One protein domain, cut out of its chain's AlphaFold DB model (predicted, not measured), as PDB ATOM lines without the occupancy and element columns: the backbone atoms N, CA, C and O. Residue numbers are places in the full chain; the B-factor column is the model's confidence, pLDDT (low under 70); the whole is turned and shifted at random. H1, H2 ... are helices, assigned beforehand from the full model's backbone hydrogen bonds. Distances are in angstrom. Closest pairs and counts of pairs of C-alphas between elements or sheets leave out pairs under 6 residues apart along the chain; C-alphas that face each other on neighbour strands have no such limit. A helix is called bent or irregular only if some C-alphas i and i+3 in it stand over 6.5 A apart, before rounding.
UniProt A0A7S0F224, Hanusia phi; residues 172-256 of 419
ATOM      1  N   LYS A 172     -48.547 -37.078  -4.643       93.56
ATOM      2  CA  LYS A 172     -49.546 -36.017  -4.482       93.56
ATOM      3  C   LYS A 172     -49.517 -35.451  -3.062       93.56
ATOM      4  O   LYS A 172     -49.547 -34.236  -2.905       93.56
ATOM      5  N   PHE A 173     -49.398 -36.310  -2.049       93.50
ATOM      6  CA  PHE A 173     -49.216 -35.877  -0.659       93.50
ATOM      7  C   PHE A 173     -47.938 -35.035  -0.498       93.50
ATOM      8  O   PHE A 173     -47.968 -33.992   0.152       93.50
ATOM      9  N   ALA A 174     -46.828 -35.441  -1.123       94.31
ATOM     10  CA  ALA A 174     -45.580 -34.676  -1.073       94.31
ATOM     11  C   ALA A 174     -45.715 -33.282  -1.719       94.31
ATOM     12  O   ALA A 174     -45.288 -32.293  -1.120       94.31
ATOM     13  N   SER A 175     -46.364 -33.191  -2.888       95.12
ATOM     14  CA  SER A 175     -46.654 -31.915  -3.559       95.12
ATOM     15  C   SER A 175     -47.561 -31.013  -2.717       95.12
ATOM     16  O   SER A 175     -47.229 -29.852  -2.498       95.12
ATOM     17  N   GLU A 176     -48.680 -31.540  -2.204       95.50
ATOM     18  CA  GLU A 176     -49.632 -30.776  -1.386       95.50
ATOM     19  C   GLU A 176     -48.980 -30.271  -0.082       95.50
ATOM     20  O   GLU A 176     -49.184 -29.119   0.302       95.50
ATOM     21  N   LEU A 177     -48.130 -31.078   0.567       95.44
ATOM     22  CA  LEU A 177     -47.318 -30.634   1.706       95.44
ATOM     23  C   LEU A 177     -46.368 -29.494   1.299       95.44
ATOM     24  O   LEU A 177     -46.305 -28.469   1.980       95.44
ATOM     25  N   GLY A 178     -45.670 -29.643   0.169       95.81
ATOM     26  CA  GLY A 178     -44.809 -28.607  -0.398       95.81
ATOM     27  C   GLY A 178     -45.547 -27.296  -0.691       95.81
ATOM     28  O   GLY A 178     -44.972 -26.220  -0.512       95.81
ATOM     29  N   ASP A 179     -46.812 -27.353  -1.104       96.12
ATOM     30  CA  ASP A 179     -47.640 -26.172  -1.364       96.12
ATOM     31  C   ASP A 179     -48.148 -25.498  -0.087       96.12
ATOM     32  O   ASP A 179     -48.197 -24.268  -0.028       96.12
ATOM     33  N   LEU A 180     -48.457 -26.255   0.967       96.81
ATOM     34  CA  LEU A 180     -48.818 -25.693   2.277       96.81
ATOM     35  C   LEU A 180     -47.617 -24.979   2.924       96.81
ATOM     36  O   LEU A 180     -47.758 -23.870   3.445       96.81
ATOM     37  N   ILE A 181     -46.421 -25.564   2.796       96.81
ATOM     38  CA  ILE A 181     -45.131 -24.957   3.171       96.81
ATOM     39  C   ILE A 181     -44.917 -23.634   2.408       96.81
ATOM     40  O   ILE A 181     -44.655 -22.595   3.019       96.81
ATOM     41  N   ARG A 182     -45.113 -23.637   1.079       96.31
ATOM     42  CA  ARG A 182     -45.037 -22.433   0.229       96.31
ATOM     43  C   ARG A 182     -46.037 -21.355   0.668       96.31
ATOM     44  O   ARG A 182     -45.660 -20.194   0.814       96.31
ATOM     45  N   THR A 183     -47.289 -21.743   0.908       96.69
ATOM     46  CA  THR A 183     -48.396 -20.846   1.287       96.69
ATOM     47  C   THR A 183     -48.110 -20.127   2.610       96.69
ATOM     48  O   THR A 183     -48.282 -18.912   2.713       96.69
ATOM     49  N   ALA A 184     -47.584 -20.845   3.609       96.88
ATOM     50  CA  ALA A 184     -47.205 -20.258   4.893       96.88
ATOM     51  C   ALA A 184     -46.120 -19.170   4.756       96.88
ATOM     52  O   ALA A 184     -46.191 -18.133   5.418       96.88
ATOM     53  N   ALA A 185     -45.128 -19.384   3.884       96.56
ATOM     54  CA  ALA A 185     -44.026 -18.445   3.679       96.56
ATOM     55  C   ALA A 185     -44.402 -17.244   2.799       96.56
ATOM     56  O   ALA A 185     -44.010 -16.119   3.114       96.56
ATOM     57  N   VAL A 186     -45.129 -17.471   1.701       97.19
ATOM     58  CA  VAL A 186     -45.426 -16.445   0.688       97.19
ATOM     59  C   VAL A 186     -46.679 -15.646   1.040       97.19
ATOM     60  O   VAL A 186     -46.646 -14.416   1.016       97.19
ATOM     61  N   ASP A 187     -47.769 -16.326   1.390       96.00
ATOM     62  CA  ASP A 187     -49.103 -15.720   1.418       96.00
ATOM     63  C   ASP A 187     -49.478 -15.208   2.825       96.00
ATOM     64  O   ASP A 187     -49.947 -14.074   2.967       96.00
ATOM     65  N   ASP A 188     -49.203 -16.003   3.871       96.00
ATOM     66  CA  ASP A 188     -49.474 -15.657   5.281       96.00
ATOM     67  C   ASP A 188     -48.370 -14.773   5.888       96.00
ATOM     68  O   ASP A 188     -48.618 -13.623   6.255       96.00
ATOM     69  N   LEU A 189     -47.129 -15.274   5.966       95.94
ATOM     70  CA  LEU A 189     -46.026 -14.556   6.620       95.94
ATOM     71  C   LEU A 189     -45.262 -13.585   5.704       95.94
ATOM     72  O   LEU A 189     -44.505 -12.757   6.213       95.94
ATOM     73  N   ARG A 190     -45.451 -13.663   4.377       96.12
ATOM     74  CA  ARG A 190     -44.831 -12.777   3.365       96.12
ATOM     75  C   ARG A 190     -43.308 -12.644   3.493       96.12
ATOM     76  O   ARG A 190     -42.732 -11.578   3.287       96.12
ATOM     77  N   VAL A 191     -42.658 -13.756   3.829       94.50
ATOM     78  CA  VAL A 191     -41.206 -13.894   4.030       94.50
ATOM     79  C   VAL A 191     -40.437 -13.685   2.720       94.50
ATOM     80  O   VAL A 191     -39.304 -13.199   2.717       94.50
ATOM     81  N   ILE A 192     -41.047 -14.072   1.600       96.06
ATOM     82  CA  ILE A 192     -40.480 -14.041   0.250       96.06
ATOM     83  C   ILE A 192     -41.625 -13.965  -0.774       96.06
ATOM     84  O   ILE A 192     -42.709 -14.486  -0.519       96.06
ATOM     85  N   SER A 193     -41.418 -13.310  -1.922       96.44
ATOM     86  CA  SER A 193     -42.404 -13.319  -3.014       96.44
ATOM     87  C   SER A 193     -42.372 -14.643  -3.784       96.44
ATOM     88  O   SER A 193     -41.337 -15.309  -3.829       96.44
ATOM     89  N   ALA A 194     -43.484 -15.007  -4.431       95.06
ATOM     90  CA  ALA A 194     -43.592 -16.242  -5.213       95.06
ATOM     91  C   ALA A 194     -42.481 -16.370  -6.277       95.06
ATOM     92  O   ALA A 194     -41.805 -17.395  -6.339       95.06
ATOM     93  N   ASP A 195     -42.226 -15.305  -7.044       93.56
ATOM     94  CA  ASP A 195     -41.221 -15.302  -8.119       93.56
ATOM     95  C   ASP A 195     -39.785 -15.448  -7.584       93.56
ATOM     96  O   ASP A 195     -38.959 -16.173  -8.147       93.56
ATOM     97  N   ALA A 196     -39.480 -14.779  -6.465       94.44
ATOM     98  CA  ALA A 196     -38.175 -14.864  -5.810       94.44
ATOM     99  C   ALA A 196     -37.958 -16.228  -5.137       94.44
ATOM    100  O   ALA A 196     -36.819 -16.680  -5.026       94.44
ATOM    101  N   LEU A 197     -39.039 -16.881  -4.703       95.88
ATOM    102  CA  LEU A 197     -39.001 -18.237  -4.176       95.88
ATOM    103  C   LEU A 197     -38.745 -19.246  -5.302       95.88
ATOM    104  O   LEU A 197     -37.726 -19.925  -5.257       95.88
ATOM    105  N   GLY A 198     -39.583 -19.296  -6.343       93.38
ATOM    106  CA  GLY A 198     -39.474 -20.307  -7.408       93.38
ATOM    107  C   GLY A 198     -38.147 -20.269  -8.181       93.38
ATOM    108  O   GLY A 198     -37.544 -21.313  -8.455       93.38
ATOM    109  N   SER A 199     -37.633 -19.067  -8.465       91.50
ATOM    110  CA  SER A 199     -36.317 -18.895  -9.102       91.50
ATOM    111  C   SER A 199     -35.170 -19.412  -8.223       91.50
ATOM    112  O   SER A 199     -34.261 -20.086  -8.714       91.50
ATOM    113  N   ARG A 200     -35.223 -19.153  -6.910       95.50
ATOM    114  CA  ARG A 200     -34.179 -19.567  -5.967       95.50
ATOM    115  C   ARG A 200     -34.275 -21.042  -5.572       95.50
ATOM    116  O   ARG A 200     -33.238 -21.682  -5.426       95.50
ATOM    117  N   GLU A 201     -35.482 -21.592  -5.467       95.94
ATOM    118  CA  GLU A 201     -35.727 -23.023  -5.256       95.94
ATOM    119  C   GLU A 201     -35.089 -23.866  -6.363       95.94
ATOM    120  O   GLU A 201     -34.344 -24.800  -6.073       95.94
ATOM    121  N   THR A 202     -35.306 -23.488  -7.625       94.75
ATOM    122  CA  THR A 202     -34.722 -24.157  -8.800       94.75
ATOM    123  C   THR A 202     -33.187 -24.123  -8.770       94.75
ATOM    124  O   THR A 202     -32.531 -25.142  -8.999       94.75
ATOM    125  N   GLU A 203     -32.593 -22.976  -8.419       93.94
ATOM    126  CA  GLU A 203     -31.136 -22.826  -8.281       93.94
ATOM    127  C   GLU A 203     -30.563 -23.702  -7.151       93.94
ATOM    128  O   GLU A 203     -29.536 -24.362  -7.331       93.94
ATOM    129  N   VAL A 204     -31.224 -23.724  -5.986       95.31
ATOM    130  CA  VAL A 204     -30.819 -24.543  -4.832       95.31
ATOM    131  C   VAL A 204     -30.948 -26.031  -5.160       95.31
ATOM    132  O   VAL A 204     -30.007 -26.778  -4.907       95.31
ATOM    133  N   ALA A 205     -32.050 -26.461  -5.781       94.88
ATOM    134  CA  ALA A 205     -32.266 -27.852  -6.174       94.88
ATOM    135  C   ALA A 205     -31.227 -28.334  -7.203       94.88
ATOM    136  O   ALA A 205     -30.644 -29.405  -7.037       94.88
ATOM    137  N   SER A 206     -30.917 -27.528  -8.226       93.19
ATOM    138  CA  SER A 206     -29.909 -27.875  -9.242       93.19
ATOM    139  C   SER A 206     -28.499 -28.024  -8.644       93.19
ATOM    140  O   SER A 206     -27.755 -28.955  -8.983       93.19
ATOM    141  N   LYS A 207     -28.144 -27.160  -7.681       92.38
ATOM    142  CA  LYS A 207     -26.882 -27.248  -6.926       92.38
ATOM    143  C   LYS A 207     -26.845 -28.452  -5.987       92.38
ATOM    144  O   LYS A 207     -25.835 -29.149  -5.944       92.38
ATOM    145  N   ALA A 208     -27.931 -28.705  -5.260       92.56
ATOM    146  CA  ALA A 208     -27.987 -29.737  -4.232       92.56
ATOM    147  C   ALA A 208     -28.243 -31.155  -4.767       92.56
ATOM    148  O   ALA A 208     -28.025 -32.114  -4.030       92.56
ATOM    149  N   SER A 209     -28.662 -31.316  -6.028       92.00
ATOM    150  CA  SER A 209     -29.076 -32.616  -6.583       92.00
ATOM    151  C   SER A 209     -28.050 -33.738  -6.385       92.00
ATOM    152  O   SER A 209     -28.432 -34.862  -6.078       92.00
ATOM    153  N   SER A 210     -26.752 -33.437  -6.472       87.69
ATOM    154  CA  SER A 210     -25.674 -34.418  -6.290       87.69
ATOM    155  C   SER A 210     -25.442 -34.879  -4.843       87.69
ATOM    156  O   SER A 210     -24.672 -35.813  -4.639       87.69
ATOM    157  N   PHE A 211     -26.077 -34.259  -3.842       84.75
ATOM    158  CA  PHE A 211     -26.021 -34.714  -2.444       84.75
ATOM    159  C   PHE A 211     -27.111 -35.742  -2.102       84.75
ATOM    160  O   PHE A 211     -26.950 -36.513  -1.157       84.75
ATOM    161  N   PHE A 212     -28.202 -35.787  -2.873       86.38
ATOM    162  CA  PHE A 212     -29.306 -36.727  -2.668       86.38
ATOM    163  C   PHE A 212     -29.036 -38.063  -3.372       86.38
ATOM    164  O   PHE A 212     -28.404 -38.116  -4.427       86.38
ATOM    165  N   ARG A 213     -29.526 -39.171  -2.798       79.94
ATOM    166  CA  ARG A 213     -29.181 -40.549  -3.211       79.94
ATOM    167  C   ARG A 213     -29.901 -41.027  -4.480       79.94
ATOM    168  O   ARG A 213     -30.574 -42.066  -4.496       79.94
ATOM    169  N   MET A 214     -29.757 -40.280  -5.566       85.50
ATOM    170  CA  MET A 214     -30.254 -40.635  -6.895       85.50
ATOM    171  C   MET A 214     -29.285 -41.582  -7.617       85.50
ATOM    172  O   MET A 214     -28.071 -41.510  -7.442       85.50
ATOM    173  N   SER A 215     -29.826 -42.511  -8.411       83.00
ATOM    174  CA  SER A 215     -29.066 -43.588  -9.077       83.00
ATOM    175  C   SER A 215     -28.102 -43.105 -10.165       83.00
ATOM    176  O   SER A 215     -27.254 -43.866 -10.617       83.00
ATOM    177  N   ASP A 216     -28.242 -41.854 -10.582       87.00
ATOM    178  CA  ASP A 216     -27.535 -41.188 -11.671       87.00
ATOM    179  C   ASP A 216     -26.725 -39.964 -11.189       87.00
ATOM    180  O   ASP A 216     -26.297 -39.141 -11.997       87.00
ATOM    181  N   GLY A 217     -26.570 -39.792  -9.870       83.88
ATOM    182  CA  GLY A 217     -25.920 -38.618  -9.277       83.88
ATOM    183  C   GLY A 217     -26.724 -37.314  -9.380       83.88
ATOM    184  O   GLY A 217     -26.149 -36.238  -9.217       83.88
ATOM    185  N   GLY A 218     -28.032 -37.383  -9.656       88.12
ATOM    186  CA  GLY A 218     -28.913 -36.215  -9.729       88.12
ATOM    187  C   GLY A 218     -28.906 -35.498 -11.082       88.12
ATOM    188  O   GLY A 218     -29.283 -34.324 -11.157       88.12
ATOM    189  N   GLN A 219     -28.483 -36.183 -12.147       89.25
ATOM    190  CA  GLN A 219     -28.454 -35.649 -13.509       89.25
ATOM    191  C   GLN A 219     -29.864 -35.515 -14.113       89.25
ATOM    192  O   GLN A 219     -30.154 -34.532 -14.794       89.25
ATOM    193  N   GLN A 220     -30.765 -36.449 -13.814       90.44
ATOM    194  CA  GLN A 220     -32.186 -36.429 -14.151       90.44
ATOM    195  C   GLN A 220     -32.873 -35.234 -13.489       90.44
ATOM    196  O   GLN A 220     -33.588 -34.507 -14.170       90.44
ATOM    197  N   ALA A 221     -32.599 -34.976 -12.204       90.62
ATOM    198  CA  ALA A 221     -33.134 -33.814 -11.494       90.62
ATOM    199  C   ALA A 221     -32.734 -32.503 -12.189       90.62
ATOM    200  O   ALA A 221     -33.597 -31.684 -12.494       90.62
ATOM    201  N   ARG A 222     -31.444 -32.336 -12.519       90.38
ATOM    202  CA  ARG A 222     -30.950 -31.173 -13.281       90.38
ATOM    203  C   ARG A 222     -31.618 -31.063 -14.646       90.38
ATOM    204  O   ARG A 222     -32.172 -30.023 -14.958       90.38
ATOM    205  N   THR A 223     -31.674 -32.159 -15.402       92.19
ATOM    206  CA  THR A 223     -32.304 -32.193 -16.732       92.19
ATOM    207  C   THR A 223     -33.786 -31.794 -16.677       92.19
ATOM    208  O   THR A 223     -34.259 -31.067 -17.546       92.19
ATOM    209  N   ILE A 224     -34.523 -32.232 -15.650       92.06
ATOM    210  CA  ILE A 224     -35.926 -31.854 -15.430       92.06
ATOM    211  C   ILE A 224     -36.046 -30.358 -15.101       92.06
ATOM    212  O   ILE A 224     -36.892 -29.679 -15.684       92.06
ATOM    213  N   LEU A 225     -35.199 -29.841 -14.203       92.62
ATOM    214  CA  LEU A 225     -35.177 -28.423 -13.828       92.62
ATOM    215  C   LEU A 225     -34.790 -27.523 -15.011       92.62
ATOM    216  O   LEU A 225     -35.448 -26.513 -15.233       92.62
ATOM    217  N   ASP A 226     -33.801 -27.914 -15.814       90.31
ATOM    218  CA  ASP A 226     -33.355 -27.171 -16.999       90.31
ATOM    219  C   ASP A 226     -34.432 -27.144 -18.102       90.31
ATOM    220  O   ASP A 226     -34.574 -26.152 -18.813       90.31
ATOM    221  N   GLN A 227     -35.219 -28.220 -18.243       91.19
ATOM    222  CA  GLN A 227     -36.294 -28.316 -19.242       91.19
ATOM    223  C   GLN A 227     -37.595 -27.618 -18.829       91.19
ATOM    224  O   GLN A 227     -38.319 -27.130 -19.697       91.19
ATOM    225  N   ARG A 228     -37.944 -27.629 -17.536       88.94
ATOM    226  CA  ARG A 228     -39.244 -27.139 -17.037       88.94
ATOM    227  C   ARG A 228     -39.163 -25.844 -16.230       88.94
ATOM    228  O   ARG A 228     -40.190 -25.197 -16.057       88.94
ATOM    229  N   GLY A 229     -37.983 -25.465 -15.742       87.19
ATOM    230  CA  GLY A 229     -37.735 -24.212 -15.020       87.19
ATOM    231  C   GLY A 229     -38.447 -24.068 -13.669       87.19
ATOM    232  O   GLY A 229     -38.548 -22.951 -13.168       87.19
ATOM    233  N   SER A 230     -38.980 -25.155 -13.100       90.19
ATOM    234  CA  SER A 230     -39.847 -25.123 -11.914       90.19
ATOM    235  C   SER A 230     -39.620 -26.343 -11.016       90.19
ATOM    236  O   SER A 230     -39.370 -27.455 -11.496       90.19
ATOM    237  N   LEU A 231     -39.729 -26.125  -9.702       92.75
ATOM    238  CA  LEU A 231     -39.547 -27.155  -8.678       92.75
ATOM    239  C   LEU A 231     -40.687 -28.184  -8.683       92.75
ATOM    240  O   LEU A 231     -40.478 -29.348  -8.355       92.75
ATOM    241  N   GLU A 232     -41.882 -27.777  -9.113       92.62
ATOM    242  CA  GLU A 232     -43.097 -28.596  -9.162       92.62
ATOM    243  C   GLU A 232     -42.936 -29.836 -10.056       92.62
ATOM    244  O   GLU A 232     -43.640 -30.832  -9.899       92.62
ATOM    245  N   ALA A 233     -41.963 -29.811 -10.969       89.81
ATOM    246  CA  ALA A 233     -41.593 -30.956 -11.785       89.81
ATOM    247  C   ALA A 233     -40.904 -32.102 -11.015       89.81
ATOM    248  O   ALA A 233     -40.811 -33.203 -11.557       89.81
ATOM    249  N   LEU A 234     -40.423 -31.858  -9.789       92.81
ATOM    250  CA  LEU A 234     -39.727 -32.834  -8.946       92.81
ATOM    251  C   LEU A 234     -40.662 -33.621  -8.007       92.81
ATOM    252  O   LEU A 234     -40.210 -34.518  -7.305       92.81
ATOM    253  N   TRP A 235     -41.971 -33.363  -7.999       93.06
ATOM    254  CA  TRP A 235     -42.926 -34.127  -7.178       93.06
ATOM    255  C   TRP A 235     -43.316 -35.492  -7.786       93.06
ATOM    256  O   TRP A 235     -44.433 -35.961  -7.589       93.06
ATOM    257  N   SER A 236     -42.434 -36.129  -8.567       86.69
ATOM    258  CA  SER A 236     -42.706 -37.401  -9.262       86.69
ATOM    259  C   SER A 236     -42.504 -38.644  -8.400       86.69
ATOM    260  O   SER A 236     -43.211 -39.637  -8.569       86.69
ATOM    261  N   ASP A 237     -41.513 -38.610  -7.513       88.62
ATOM    262  CA  ASP A 237     -41.066 -39.743  -6.710       88.62
ATOM    263  C   ASP A 237     -40.415 -39.267  -5.406       88.62
ATOM    264  O   ASP A 237     -40.107 -38.089  -5.230       88.62
ATOM    265  N   GLU A 238     -40.184 -40.202  -4.489       91.31
ATOM    266  CA  GLU A 238     -39.663 -39.937  -3.148       91.31
ATOM    267  C   GLU A 238     -38.298 -39.229  -3.133       91.31
ATOM    268  O   GLU A 238     -38.065 -38.362  -2.290       91.31
ATOM    269  N   LYS A 239     -37.396 -39.540  -4.071       91.81
ATOM    270  CA  LYS A 239     -36.045 -38.956  -4.093       91.81
ATOM    271  C   LYS A 239     -36.075 -37.525  -4.607       91.81
ATOM    272  O   LYS A 239     -35.435 -36.646  -4.032       91.81
ATOM    273  N   MET A 240     -36.850 -37.291  -5.663       93.19
ATOM    274  CA  MET A 240     -37.061 -35.959  -6.222       93.19
ATOM    275  C   MET A 240     -37.857 -35.070  -5.246       93.19
ATOM    276  O   MET A 240     -37.496 -33.909  -5.047       93.19
ATOM    277  N   ALA A 241     -38.837 -35.631  -4.528       94.06
ATOM    278  CA  ALA A 241     -39.582 -34.940  -3.475       94.06
ATOM    279  C   ALA A 241     -38.701 -34.541  -2.275       94.06
ATOM    280  O   ALA A 241     -38.872 -33.449  -1.735       94.06
ATOM    281  N   ASN A 242     -37.729 -35.373  -1.876       94.12
ATOM    282  CA  ASN A 242     -36.727 -35.001  -0.867       94.12
ATOM    283  C   ASN A 242     -35.927 -33.763  -1.303       94.12
ATOM    284  O   ASN A 242     -35.833 -32.791  -0.550       94.12
ATOM    285  N   LEU A 243     -35.397 -33.770  -2.532       95.44
ATOM    286  CA  LEU A 243     -34.660 -32.634  -3.090       95.44
ATOM    287  C   LEU A 243     -35.529 -31.365  -3.151       95.44
ATOM    288  O   LEU A 243     -35.052 -30.278  -2.820       95.44
ATOM    289  N   ALA A 244     -36.800 -31.501  -3.536       95.94
ATOM    290  CA  ALA A 244     -37.748 -30.394  -3.608       95.94
ATOM    291  C   ALA A 244     -38.070 -29.798  -2.225       95.94
ATOM    292  O   ALA A 244     -37.944 -28.587  -2.034       95.94
ATOM    293  N   LEU A 245     -38.412 -30.630  -1.233       95.38
ATOM    294  CA  LEU A 245     -38.670 -30.176   0.141       95.38
ATOM    295  C   LEU A 245     -37.452 -29.470   0.740       95.38
ATOM    296  O   LEU A 245     -37.592 -28.376   1.288       95.38
ATOM    297  N   TYR A 246     -36.261 -30.054   0.580       95.56
ATOM    298  CA  TYR A 246     -35.009 -29.424   0.992       95.56
ATOM    299  C   TYR A 246     -34.832 -28.052   0.325       95.56
ATOM    300  O   TYR A 246     -34.637 -27.059   1.022       95.56
ATOM    301  N   ALA A 247     -34.958 -27.959  -1.004       96.06
ATOM    302  CA  ALA A 247     -34.719 -26.713  -1.729       96.06
ATOM    303  C   ALA A 247     -35.703 -25.597  -1.340       96.06
ATOM    304  O   ALA A 247     -35.286 -24.447  -1.162       96.06
ATOM    305  N   ARG A 248     -36.982 -25.946  -1.143       96.81
ATOM    306  CA  ARG A 248     -38.044 -25.055  -0.651       96.81
ATOM    307  C   ARG A 248     -37.736 -24.533   0.751       96.81
ATOM    308  O   ARG A 248     -37.667 -23.320   0.967       96.81
ATOM    309  N   ILE A 249     -37.465 -25.428   1.698       95.56
ATOM    310  CA  ILE A 249     -37.259 -25.064   3.106       95.56
ATOM    311  C   ILE A 249     -35.928 -24.344   3.319       95.56
ATOM    312  O   ILE A 249     -35.905 -23.346   4.032       95.56
ATOM    313  N   HIS A 250     -34.847 -24.764   2.659       94.56
ATOM    314  CA  HIS A 250     -33.564 -24.057   2.685       94.56
ATOM    315  C   HIS A 250     -33.709 -22.625   2.132       94.56
ATOM    316  O   HIS A 250     -33.239 -21.658   2.740       94.56
ATOM    317  N   THR A 251     -34.427 -22.454   1.015       95.25
ATOM    318  CA  THR A 251     -34.667 -21.126   0.424       95.25
ATOM    319  C   THR A 251     -35.447 -20.215   1.370       95.25
ATOM    320  O   THR A 251     -35.020 -19.082   1.612       95.25
ATOM    321  N   ILE A 252     -36.539 -20.706   1.961       95.38
ATOM    322  CA  ILE A 252     -37.342 -19.961   2.944       95.38
ATOM    323  C   ILE A 252     -36.524 -19.688   4.220       95.38
ATOM    324  O   ILE A 252     -36.513 -18.567   4.730       95.38
ATOM    325  N   GLY A 253     -35.760 -20.673   4.694       93.12
ATOM    326  CA  GLY A 253     -34.902 -20.579   5.873       93.12
ATOM    327  C   GLY A 253     -33.805 -19.526   5.756       93.12
ATOM    328  O   GLY A 253     -33.542 -18.810   6.722       93.12
ATOM    329  N   SER A 254     -33.258 -19.321   4.552       92.06
ATOM    330  CA  SER A 254     -32.311 -18.230   4.267       92.06
ATOM    331  C   SER A 254     -32.889 -16.822   4.504       92.06
ATOM    332  O   SER A 254     -32.139 -15.849   4.606       92.06
ATOM    333  N   LYS A 255     -34.221 -16.698   4.611       94.62
ATOM    334  CA  LYS A 255     -34.956 -15.461   4.926       94.62
ATOM    335  C   LYS A 255     -35.473 -15.411   6.370       94.62
ATOM    336  O   LYS A 255     -36.024 -14.390   6.778       94.62
ATOM    337  N   LEU A 256     -35.257 -16.463   7.164       92.75
ATOM    338  CA  LEU A 256     -35.668 -16.581   8.568       92.75
ATOM    339  C   LEU A 256     -34.438 -16.682   9.499       92.75
ATOM    340  O   LEU A 256     -34.163 -17.747  10.060       92.75
TER     341      LEU A 256
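This is residues 172 to 256 of the 419 residues of a protein of Hanusia phi (UniProt A0A7S0F224). Helix H5 makes the core, with H1 side by side with it and running the same way, and H2 crossing H5 steeply. H3 folds back along H2 as a helical hairpin, and the short H4 packs between H2, H3 and H5. The printed part has 85 residues with five named helices, in the order H1, H2, H3, H4, H5, and no named strand; the class is all helix. The whole is compact, with a radius of gyration of the C-alphas of 12.1 A, and elongated in outline, spanning 37 by 23 by 21 A.

H1, residues 172 to 188, begins at C-alpha 172 at (-49.546, -36.017, -4.482) and is 22.6 A long from first to last C-alpha. It has a kink of 25 degrees near residue 182, and is neither bent nor irregular, but only just: C-alphas 185 and 188 are 6.3 A apart. H2, residues 194 to 211, is the longest helix by residues and measures 25.6 A. It has a kink of 32 degrees near residue 205 and is irregular, with C-alphas 207 and 210 being 7.3 A apart. H3, residues 219 to 228, measures 14.2 A, and H4 holds residues 231 to 234. H5, residues 238 to 253, measures 21.9 A and ends at C-alpha 253 at (-34.902, -20.579, 5.873).

H5 touches H2 at a steep tilt of 53 degrees, opposite ways; their closest C-alphas, of Glu 201 and Ala 247, are 5.2 A apart. H5 touches H1 at a shallow tilt of 8 degrees, the same way, closest at the C-alphas of Gly 178 and Leu 245, 6.4 A. With residues 202 to 210 alone, H2 touches H3, closest at the C-alphas of Ser 206 and Arg 222, 5.3 A; this hairpin has a shallow tilt of 19 degrees. Helix packing is mostly aligned, but only just, with 2 of 3 pairs at a shallow tilt. H4 touches residues 240 to 244 of H5, closest at the C-alphas of Leu 234 and Met 240, 4.9 A. H1 and H3 are apart. In H3 and H5 every O i to N i+4 pair is within hydrogen-bond range, against 12 of 13 in H1 and 12 of 14 in H2; H4 is too short for such a pair.

The two C-alphas farthest apart, of Asp 188 and Asp 216, are 37.7 A from each other. The printed part has no cut. The link from H2 to H3 is short and the others are tight. The mean pLDDT of the printed part is 92.9, and no printed residue is under 70.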